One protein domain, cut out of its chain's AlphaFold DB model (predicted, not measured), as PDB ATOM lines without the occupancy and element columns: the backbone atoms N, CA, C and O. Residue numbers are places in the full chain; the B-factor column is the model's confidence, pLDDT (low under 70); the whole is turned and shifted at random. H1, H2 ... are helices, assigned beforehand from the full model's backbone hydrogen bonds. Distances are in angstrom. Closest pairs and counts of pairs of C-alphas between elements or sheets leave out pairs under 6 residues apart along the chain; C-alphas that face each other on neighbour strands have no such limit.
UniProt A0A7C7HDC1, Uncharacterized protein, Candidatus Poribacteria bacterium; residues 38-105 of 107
ATOM      1  N   GLU A  38     169.302 216.039 144.963       92.00
ATOM      2  CA  GLU A  38     168.928 215.703 146.341       92.00
ATOM      3  C   GLU A  38     168.073 214.430 146.416       92.00
ATOM      4  O   GLU A  38     168.377 213.518 147.184       92.00
ATOM      5  N   THR A  39     167.033 214.332 145.584       91.56
ATOM      6  CA  THR A  39     166.155 213.154 145.540       91.56
ATOM      7  C   THR A  39     166.932 211.895 145.167       91.56
ATOM      8  O   THR A  39     166.723 210.845 145.775       91.56
ATOM      9  N   VAL A  40     167.844 211.988 144.193       93.56
ATOM     10  CA  VAL A  40     168.683 210.861 143.767       93.56
ATOM     11  C   VAL A  40     169.592 210.404 144.904       93.56
ATOM     12  O   VAL A  40     169.647 209.206 145.168       93.56
ATOM     13  N   VAL A  41     170.249 211.333 145.607       90.31
ATOM     14  CA  VAL A  41     171.114 211.005 146.751       90.31
ATOM     15  C   VAL A  41     170.312 210.298 147.841       90.31
ATOM     16  O   VAL A  41     170.615 209.143 148.138       90.31
ATOM     17  N   LYS A  42     169.229 210.913 148.335       87.50
ATOM     18  CA  LYS A  42     168.383 210.345 149.400       87.50
ATOM     19  C   LYS A  42     167.843 208.958 149.039       87.50
ATOM     20  O   LYS A  42     167.930 208.014 149.821       87.50
ATOM     21  N   THR A  43     167.339 208.799 147.814       88.38
ATOM     22  CA  THR A  43     166.825 207.501 147.347       88.38
ATOM     23  C   THR A  43     167.946 206.463 147.244       88.38
ATOM     24  O   THR A  43     167.756 205.306 147.617       88.38
ATOM     25  N   SER A  44     169.126 206.856 146.755       89.88
ATOM     26  CA  SER A  44     170.266 205.946 146.594       89.88
ATOM     27  C   SER A  44     170.833 205.451 147.926       89.88
ATOM     28  O   SER A  44     171.298 204.315 148.001       89.88
ATOM     29  N   GLU A  45     170.775 206.264 148.980       88.25
ATOM     30  CA  GLU A  45     171.168 205.870 150.334       88.25
ATOM     31  C   GLU A  45     170.252 204.764 150.860       88.25
ATOM     32  O   GLU A  45     170.734 203.705 151.265       88.25
ATOM     33  N   LEU A  46     168.931 204.937 150.741       85.00
ATOM     34  CA  LEU A  46     167.968 203.900 151.116       85.00
ATOM     35  C   LEU A  46     168.166 202.609 150.307       85.00
ATOM     36  O   LEU A  46     168.148 201.515 150.872       85.00
ATOM     37  N   VAL A  47     168.373 202.714 148.989       88.25
ATOM     38  CA  VAL A  47     168.630 201.543 148.134       88.25
ATOM     39  C   VAL A  47     169.892 200.800 148.579       88.25
ATOM     40  O   VAL A  47     169.869 199.573 148.658       88.25
ATOM     41  N   GLN A  48     170.967 201.514 148.925       89.19
ATOM     42  CA  GLN A  48     172.199 200.903 149.434       89.19
ATOM     43  C   GLN A  48     171.979 200.175 150.763       89.19
ATOM     44  O   GLN A  48     172.449 199.050 150.920       89.19
ATOM     45  N   LEU A  49     171.231 200.769 151.698       90.25
ATOM     46  CA  LEU A  49     170.900 200.127 152.975       90.25
ATOM     47  C   LEU A  49     170.093 198.839 152.767       90.25
ATOM     48  O   LEU A  49     170.396 197.802 153.361       90.25
ATOM     49  N   ARG A  50     169.096 198.875 151.877       89.19
ATOM     50  CA  ARG A  50     168.284 197.696 151.542       89.19
ATOM     51  C   ARG A  50     169.108 196.594 150.880       89.19
ATOM     52  O   ARG A  50     168.892 195.423 151.178       89.19
ATOM     53  N   ASP A  51     170.053 196.956 150.016       91.38
ATOM     54  CA  ASP A  51     170.972 196.009 149.379       91.38
ATOM     55  C   ASP A  51     171.922 195.358 150.399       91.38
ATOM     56  O   ASP A  51     172.108 194.142 150.376       91.38
ATOM     57  N   GLN A  52     172.460 196.126 151.353       92.38
ATOM     58  CA  GLN A  52     173.292 195.587 152.438       92.38
ATOM     59  C   GLN A  52     172.521 194.588 153.311       92.38
ATOM     60  O   GLN A  52     173.000 193.473 153.532       92.38
ATOM     61  N   PHE A  53     171.307 194.948 153.741       92.31
ATOM     62  CA  PHE A  53     170.413 194.047 154.474       92.31
ATOM     63  C   PHE A  53     170.063 192.791 153.668       92.31
ATOM     64  O   PHE A  53     170.099 191.670 154.175       92.31
ATOM     65  N   GLY A  54     169.748 192.961 152.382       92.31
ATOM     66  CA  GLY A  54     169.460 191.851 151.484       92.31
ATOM     67  C   GLY A  54     170.635 190.880 151.392       92.31
ATOM     68  O   GLY A  54     170.462 189.675 151.574       92.31
ATOM     69  N   LYS A  55     171.848 191.398 151.173       93.38
ATOM     70  CA  LYS A  55     173.080 190.602 151.087       93.38
ATOM     71  C   LYS A  55     173.378 189.853 152.384       93.38
ATOM     72  O   LYS A  55     173.721 188.672 152.318       93.38
ATOM     73  N   SER A  56     173.220 190.493 153.544       92.06
ATOM     74  CA  SER A  56     173.440 189.837 154.839       92.06
ATOM     75  C   SER A  56     172.398 188.744 155.105       92.06
ATOM     76  O   SER A  56     172.756 187.636 155.505       92.06
ATOM     77  N   GLY A  57     171.126 188.999 154.787       92.62
ATOM     78  CA  GLY A  57     170.044 188.023 154.916       92.62
ATOM     79  C   GLY A  57     170.197 186.810 153.991       92.62
ATOM     80  O   GLY A  57     169.924 185.683 154.412       92.62
ATOM     81  N   LEU A  58     170.678 187.022 152.761       93.25
ATOM     82  CA  LEU A  58     171.008 185.946 151.819       93.25
ATOM     83  C   LEU A  58     172.197 185.116 152.312       93.25
ATOM     84  O   LEU A  58     172.130 183.888 152.298       93.25
ATOM     85  N   ALA A  59     173.261 185.768 152.791       92.88
ATOM     86  CA  ALA A  59     174.437 185.086 153.332       92.88
ATOM     87  C   ALA A  59     174.104 184.246 154.579       92.88
ATOM     88  O   ALA A  59     174.643 183.154 154.748       92.88
ATOM     89  N   ALA A  60     173.177 184.721 155.415       92.94
ATOM     90  CA  ALA A  60     172.671 183.993 156.578       92.94
ATOM     91  C   ALA A  60     171.644 182.893 156.230       92.94
ATOM     92  O   ALA A  60     171.203 182.168 157.121       92.94
ATOM     93  N   GLY A  61     171.215 182.782 154.966       92.25
ATOM     94  CA  GLY A  61     170.178 181.839 154.531       92.25
ATOM     95  C   GLY A  61     168.775 182.142 155.071       92.25
ATOM     96  O   GLY A  61     167.892 181.290 154.985       92.25
ATOM     97  N   LYS A  62     168.554 183.339 155.634       93.38
ATOM     98  CA  LYS A  62     167.270 183.751 156.228       93.38
ATOM     99  C   LYS A  62     166.217 184.054 155.159       93.38
ATOM    100  O   LYS A  62     165.035 183.796 155.373       93.38
ATOM    101  N   TYR A  63     166.647 184.579 154.013       94.12
ATOM    102  CA  TYR A  63     165.776 184.899 152.882       94.12
ATOM    103  C   TYR A  63     166.316 184.319 151.582       94.12
ATOM    104  O   TYR A  63     167.494 183.993 151.457       94.12
ATOM    105  N   THR A  64     165.439 184.224 150.591       92.56
ATOM    106  CA  THR A  64     165.781 183.861 149.213       92.56
ATOM    107  C   THR A  64     165.914 185.107 148.339       92.56
ATOM    108  O   THR A  64     165.314 186.147 148.623       92.56
ATOM    109  N   SER A  65     166.635 185.001 147.219       90.94
ATOM    110  CA  SER A  65     166.789 186.115 146.267       90.94
ATOM    111  C   SER A  65     165.445 186.623 145.737       90.94
ATOM    112  O   SER A  65     165.282 187.819 145.520       90.94
ATOM    113  N   GLY A  66     164.459 185.729 145.589       91.31
ATOM    114  CA  GLY A  66     163.103 186.095 145.182       91.31
ATOM    115  C   GLY A  66     162.366 186.937 146.226       91.31
ATOM    116  O   GLY A  66     161.644 187.855 145.859       91.31
ATOM    117  N   GLN A  67     162.573 186.673 147.520       90.12
ATOM    118  CA  GLN A  67     161.954 187.453 148.598       90.12
ATOM    119  C   GLN A  67     162.568 188.851 148.717       90.12
ATOM    120  O   GLN A  67     161.838 189.823 148.887       90.12
ATOM    121  N   ILE A  68     163.893 188.960 148.595       90.62
ATOM    122  CA  ILE A  68     164.593 190.249 148.691       90.62
ATOM    123  C   ILE A  68     164.378 191.115 147.444       90.62
ATOM    124  O   ILE A  68     164.298 192.335 147.569       90.62
ATOM    125  N   GLY A  69     164.255 190.507 146.261       84.88
ATOM    126  CA  GLY A  69     164.026 191.219 144.999       84.88
ATOM    127  C   GLY A  69     162.565 191.592 144.711       84.88
ATOM    128  O   GLY A  69     162.309 192.333 143.766       84.88
ATOM    129  N   ALA A  70     161.607 191.078 145.486       88.62
ATOM    130  CA  ALA A  70     160.188 191.401 145.353       88.62
ATOM    131  C   ALA A  70     159.769 192.537 146.300       88.62
ATOM    132  O   ALA A  70     160.560 193.043 147.098       88.62
ATOM    133  N   ARG A  71     158.487 192.924 146.245       86.94
ATOM    134  CA  ARG A  71     157.893 193.747 147.305       86.94
ATOM    135  C   ARG A  71     158.024 192.997 148.632       86.94
ATOM    136  O   ARG A  71     157.626 191.835 148.723       86.94
ATOM    137  N   TRP A  72     158.605 193.658 149.627       87.38
ATOM    138  CA  TRP A  72     158.819 193.067 150.941       87.38
ATOM    139  C   TRP A  72     157.490 192.883 151.665       87.38
ATOM    140  O   TRP A  72     156.544 193.641 151.470       87.38
ATOM    141  N   THR A  73     157.412 191.819 152.457       89.31
ATOM    142  CA  THR A  73     156.299 191.613 153.381       89.31
ATOM    143  C   THR A  73     156.560 192.392 154.664       89.31
ATOM    144  O   THR A  73     157.719 192.625 155.014       89.31
ATOM    145  N   ASP A  74     155.507 192.685 155.427       87.69
ATOM    146  CA  ASP A  74     155.596 193.389 156.716       87.69
ATOM    147  C   ASP A  74     156.642 192.770 157.664       87.69
ATOM    148  O   ASP A  74     157.304 193.466 158.433       87.69
ATOM    149  N   GLY A  75     156.827 191.444 157.600       89.38
ATOM    150  CA  GLY A  75     157.848 190.740 158.376       89.38
ATOM    151  C   GLY A  75     159.278 191.113 157.973       89.38
ATOM    152  O   GLY A  75     160.104 191.388 158.838       89.38
ATOM    153  N   ILE A  76     159.561 191.173 156.668       89.75
ATOM    154  CA  ILE A  76     160.881 191.557 156.142       89.75
ATOM    155  C   ILE A  76     161.150 193.038 156.426       89.75
ATOM    156  O   ILE A  76     162.258 193.399 156.804       89.75
ATOM    157  N   GLU A  77     160.139 193.898 156.308       87.12
ATOM    158  CA  GLU A  77     160.271 195.326 156.624       87.12
ATOM    159  C   GLU A  77     160.540 195.579 158.110       87.12
ATOM    160  O   GLU A  77     161.337 196.450 158.476       87.12
ATOM    161  N   LYS A  78     159.899 194.796 158.984       89.31
ATOM    162  CA  LYS A  78     160.169 194.837 160.420       89.31
ATOM    163  C   LYS A  78     161.597 194.389 160.720       89.31
ATOM    164  O   LYS A  78     162.291 195.058 161.480       89.31
ATOM    165  N   ASP A  79     162.044 193.310 160.085       91.50
ATOM    166  CA  ASP A  79     163.414 192.816 160.217       91.50
ATOM    167  C   ASP A  79     164.446 193.826 159.693       91.50
ATOM    168  O   ASP A  79     165.483 194.014 160.323       91.50
ATOM    169  N   PHE A  80     164.145 194.531 158.599       90.69
ATOM    170  CA  PHE A  80     164.976 195.625 158.092       90.69
ATOM    171  C   PHE A  80     165.057 196.790 159.083       90.69
ATOM    172  O   PHE A  80     166.137 197.321 159.314       90.69
ATOM    173  N   SER A  81     163.936 197.154 159.714       87.75
ATOM    174  CA  SER A  81     163.911 198.219 160.727       87.75
ATOM    175  C   SER A  81     164.796 197.871 161.930       87.75
ATOM    176  O   SER A  81     165.601 198.693 162.351       87.75
ATOM    177  N   PHE A  82     164.710 196.635 162.436       89.81
ATOM    178  CA  PHE A  82     165.595 196.173 163.511       89.81
ATOM    179  C   PHE A  82     167.060 196.124 163.082       89.81
ATOM    180  O   PHE A  82     167.942 196.473 163.860       89.81
ATOM    181  N   TRP A  83     167.327 195.705 161.844       90.88
ATOM    182  CA  TRP A  83     168.684 195.681 161.315       90.88
ATOM    183  C   TRP A  83     169.294 197.087 161.240       90.88
ATOM    184  O   TRP A  83     170.452 197.258 161.618       90.88
ATOM    185  N   LEU A  84     168.513 198.093 160.823       87.56
ATOM    186  CA  LEU A  84     168.945 199.494 160.816       87.56
ATOM    187  C   LEU A  84     169.297 200.004 162.218       87.56
ATOM    188  O   LEU A  84     170.303 200.691 162.367       87.56
ATOM    189  N   GLU A  85     168.500 199.667 163.236       85.88
ATOM    190  CA  GLU A  85     168.778 200.047 164.630       85.88
ATOM    191  C   GLU A  85     170.065 199.398 165.158       85.88
ATOM    192  O   GLU A  85     170.882 200.070 165.783       85.88
ATOM    193  N   ASP A  86     170.266 198.109 164.871       87.94
ATOM    194  CA  ASP A  86     171.433 197.335 165.317       87.94
ATOM    195  C   ASP A  86     172.743 197.795 164.646       87.94
ATOM    196  O   ASP A  86     173.819 197.705 165.234       87.94
ATOM    197  N   HIS A  87     172.660 198.335 163.424       85.12
ATOM    198  CA  HIS A  87     173.827 198.731 162.626       85.12
ATOM    199  C   HIS A  87     174.024 200.250 162.533       85.12
ATOM    200  O   HIS A  87     174.913 200.695 161.810       85.12
ATOM    201  N   ILE A  88     173.241 201.049 163.265       78.31
ATOM    202  CA  ILE A  88     173.146 202.507 163.085       78.31
ATOM    203  C   ILE A  88     174.496 203.241 163.136       78.31
ATOM    204  O   ILE A  88     174.704 204.193 162.390       78.31
ATOM    205  N   ASP A  89     175.438 202.760 163.951       78.06
ATOM    206  CA  ASP A  89     176.760 203.374 164.135       78.06
ATOM    207  C   ASP A  89     177.782 202.989 163.044       78.06
ATOM    208  O   ASP A  89     178.885 203.532 162.996       78.06
ATOM    209  N   GLN A  90     177.444 202.030 162.176       77.62
ATOM    210  CA  GLN A  90     178.327 201.491 161.130       77.62
ATOM    211  C   GLN A  90     177.897 201.906 159.718       77.62
ATOM    212  O   GLN A  90     178.613 201.648 158.747       77.62
ATOM    213  N   LEU A  91     176.721 202.521 159.587       77.62
ATOM    214  CA  LEU A  91     176.165 202.908 158.300       77.62
ATOM    215  C   LEU A  91     176.842 204.177 157.772       77.62
ATOM    216  O   LEU A  91     177.215 205.081 158.512       77.62
ATOM    217  N   SER A  92     176.969 204.264 156.449       69.81
ATOM    218  CA  SER A  92     177.554 205.421 155.756       69.81
ATOM    219  C   SER A  92     176.640 206.651 155.724       69.81
ATOM    220  O   SER A  92     176.994 207.657 155.114       69.81
ATOM    221  N   VAL A  93     175.453 206.548 156.321       77.00
ATOM    222  CA  VAL A  93     174.388 207.550 156.291       77.00
ATOM    223  C   VAL A  93     174.256 208.147 157.697       77.00
ATOM    224  O   VAL A  93     174.304 207.385 158.664       77.00
ATOM    225  N   PRO A  94     174.091 209.475 157.846       77.69
ATOM    226  CA  PRO A  94     173.914 210.101 159.153       77.69
ATOM    227  C   PRO A  94     172.719 209.524 159.916       77.69
ATOM    228  O   PRO A  94     171.698 209.161 159.323       77.69
ATOM    229  N   ARG A  95     172.821 209.503 161.246       74.44
ATOM    230  CA  ARG A  95     171.781 208.972 162.137       74.44
ATOM    231  C   ARG A  95     170.431 209.645 161.904       74.44
ATOM    232  O   ARG A  95     169.400 208.984 161.882       74.44
ATOM    233  N   GLU A  96     170.454 210.951 161.676       77.19
ATOM    234  CA  GLU A  96     169.276 211.783 161.453       77.19
ATOM    235  C   GLU A  96     168.518 211.362 160.190       77.19
ATOM    236  O   GLU A  96     167.290 211.301 160.200       77.19
ATOM    237  N   ALA A  97     169.242 211.010 159.125       75.44
ATOM    238  CA  ALA A  97     168.649 210.548 157.875       75.44
ATOM    239  C   ALA A  97     168.041 209.144 158.022       75.44
ATOM    240  O   ALA A  97     166.982 208.868 157.464       75.44
ATOM    241  N   ILE A  98     168.644 208.268 158.831       73.31
ATOM    242  CA  ILE A  98     168.061 206.956 159.160       73.31
ATOM    243  C   ILE A  98     166.763 207.135 159.959       73.31
ATOM    244  O   ILE A  98     165.763 206.476 159.681       73.31
ATOM    245  N   GLU A  99     166.744 208.056 160.923       72.75
ATOM    246  CA  GLU A  99     165.539 208.376 161.693       72.75
ATOM    247  C   GLU A  99     164.432 208.992 160.824       72.75
ATOM    248  O   GLU A  99     163.253 208.718 161.052       72.75
ATOM    249  N   GLU A 100     164.781 209.805 159.825       75.75
ATOM    250  CA  GLU A 100     163.842 210.338 158.831       75.75
ATOM    251  C   GLU A 100     163.258 209.214 157.961       75.75
ATOM    252  O   GLU A 100     162.036 209.095 157.859       75.75
ATOM    253  N   LEU A 101     164.101 208.302 157.460       70.00
ATOM    254  CA  LEU A 101     163.675 207.116 156.706       70.00
ATOM    255  C   LEU A 101     162.746 206.196 157.515       70.00
ATOM    256  O   LEU A 101     161.800 205.630 156.970       70.00
ATOM    257  N   LEU A 102     162.994 206.043 158.820       67.81
ATOM    258  CA  LEU A 102     162.135 205.259 159.714       67.81
ATOM    259  C   LEU A 102     160.796 205.954 160.018       67.81
ATOM    260  O   LEU A 102     159.814 205.271 160.321       67.81
ATOM    261  N   LYS A 103     160.734 207.293 159.947       68.31
ATOM    262  CA  LYS A 103     159.506 208.085 160.152       68.31
ATOM    263  C   LYS A 103     158.633 208.127 158.907       68.31
ATOM    264  O   LYS A 103     157.416 208.006 159.028       68.31
ATOM    265  N   GLU A 104     159.233 208.247 157.726       62.84
ATOM    266  CA  GLU A 104     158.534 208.266 156.435       62.84
ATOM    267  C   GLU A 104     158.036 206.881 155.987       62.84
ATOM    268  O   GLU A 104     157.959 206.633 154.787       62.84
ATOM    269  N   ARG A 105     157.664 205.983 156.918       54.34
ATOM    270  CA  ARG A 105     157.088 204.644 156.667       54.34
ATOM    271  C   ARG A 105     155.850 204.711 155.757       54.34
ATOM    272  O   ARG A 105     154.709 204.639 156.205       54.34
TER     273      ARG A 105
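AT A GLANCE: This is residues 38 to 105 of the 107 residues of an uncharacterized protein of Candidatus Poribacteria bacterium (UniProt A0A7C7HDC1). One long helix, H1, makes the longest axis of the model, and two shorter helices, H3 and H4, cross it on the same side, side by side with each other and running opposite ways. The short helix H2 sits beside the second half of H1, where the chain folds back after the end of the long helix, and contacts between the helices are few. The printed part has 68 residues with four named helices, in the order H1, H2, H3, H4, and no named strand; the class is all helix. The whole is compact, with a radius of gyration of the C-alphas of 11.9 A, and the C-alphas span 32 by 23 by 19 A.

IN THESE COORDINATES: H1 covers residues 38 to 59 and is 31.9 A long from first to last C-alpha, from C-alpha 38 at (168.928, 215.703, 146.341) to C-alpha 59 at (174.437, 185.086, 153.332). H2, residues 65 to 69, is 5.9 A long. H3, residues 74 to 86, is 18.4 A long and begins with C-alpha 74 at (155.596, 193.389, 156.716). H4, residues 95 to 103, is 12.5 A long and ends with C-alpha 103 at (159.506, 208.085, 160.152).

HOW THE PARTS SIT: H1 and H3 only just touch, with 3 pairs of C-alphas within 8 A, the closest being those of Phe 53 and Phe 80, 6.7 A apart. H1 touches H3 with residues 50 to 53 alone, and H3 touches H1 with residues 80 to 83 alone. Their lines are about perpendicular, at 82 degrees. H1 and H4 are close but not clearly touching, with the closest C-alphas, those of Leu 46 and Leu 101, 7.7 A apart; their lines too are about perpendicular, at 85 degrees. H3 and H4 are close but not clearly touching, and they run opposite ways at a shallow tilt of 19 degrees; their closest C-alphas, those of Ser 81 and Leu 102, are 7.3 A apart. H2 is close to H1 but not clearly touching it, with the C-alphas of Gly 54 and Ile 68 the closest at 5.8 A. H2 and H4 are apart, and H2 and H3 are only just apart, with the closest C-alphas 8.4 A from each other. In H1, H2, H3 and H4 every O i to N i+4 pair is within hydrogen-bond range.

THE WHOLE: The two C-alphas farthest apart, those of Glu 38 and Gly 61, are 34.9 A from each other. The printed part runs from 38 to 105 and has no cut. The links from H1 to H2 and from H2 to H3 are tight, the link of 8 residues from H3 to H4 is short, and no link is long. The mean pLDDT of the printed part is 85.4, and confidence is low, under 70, at residue 92 and residues 102 to 105.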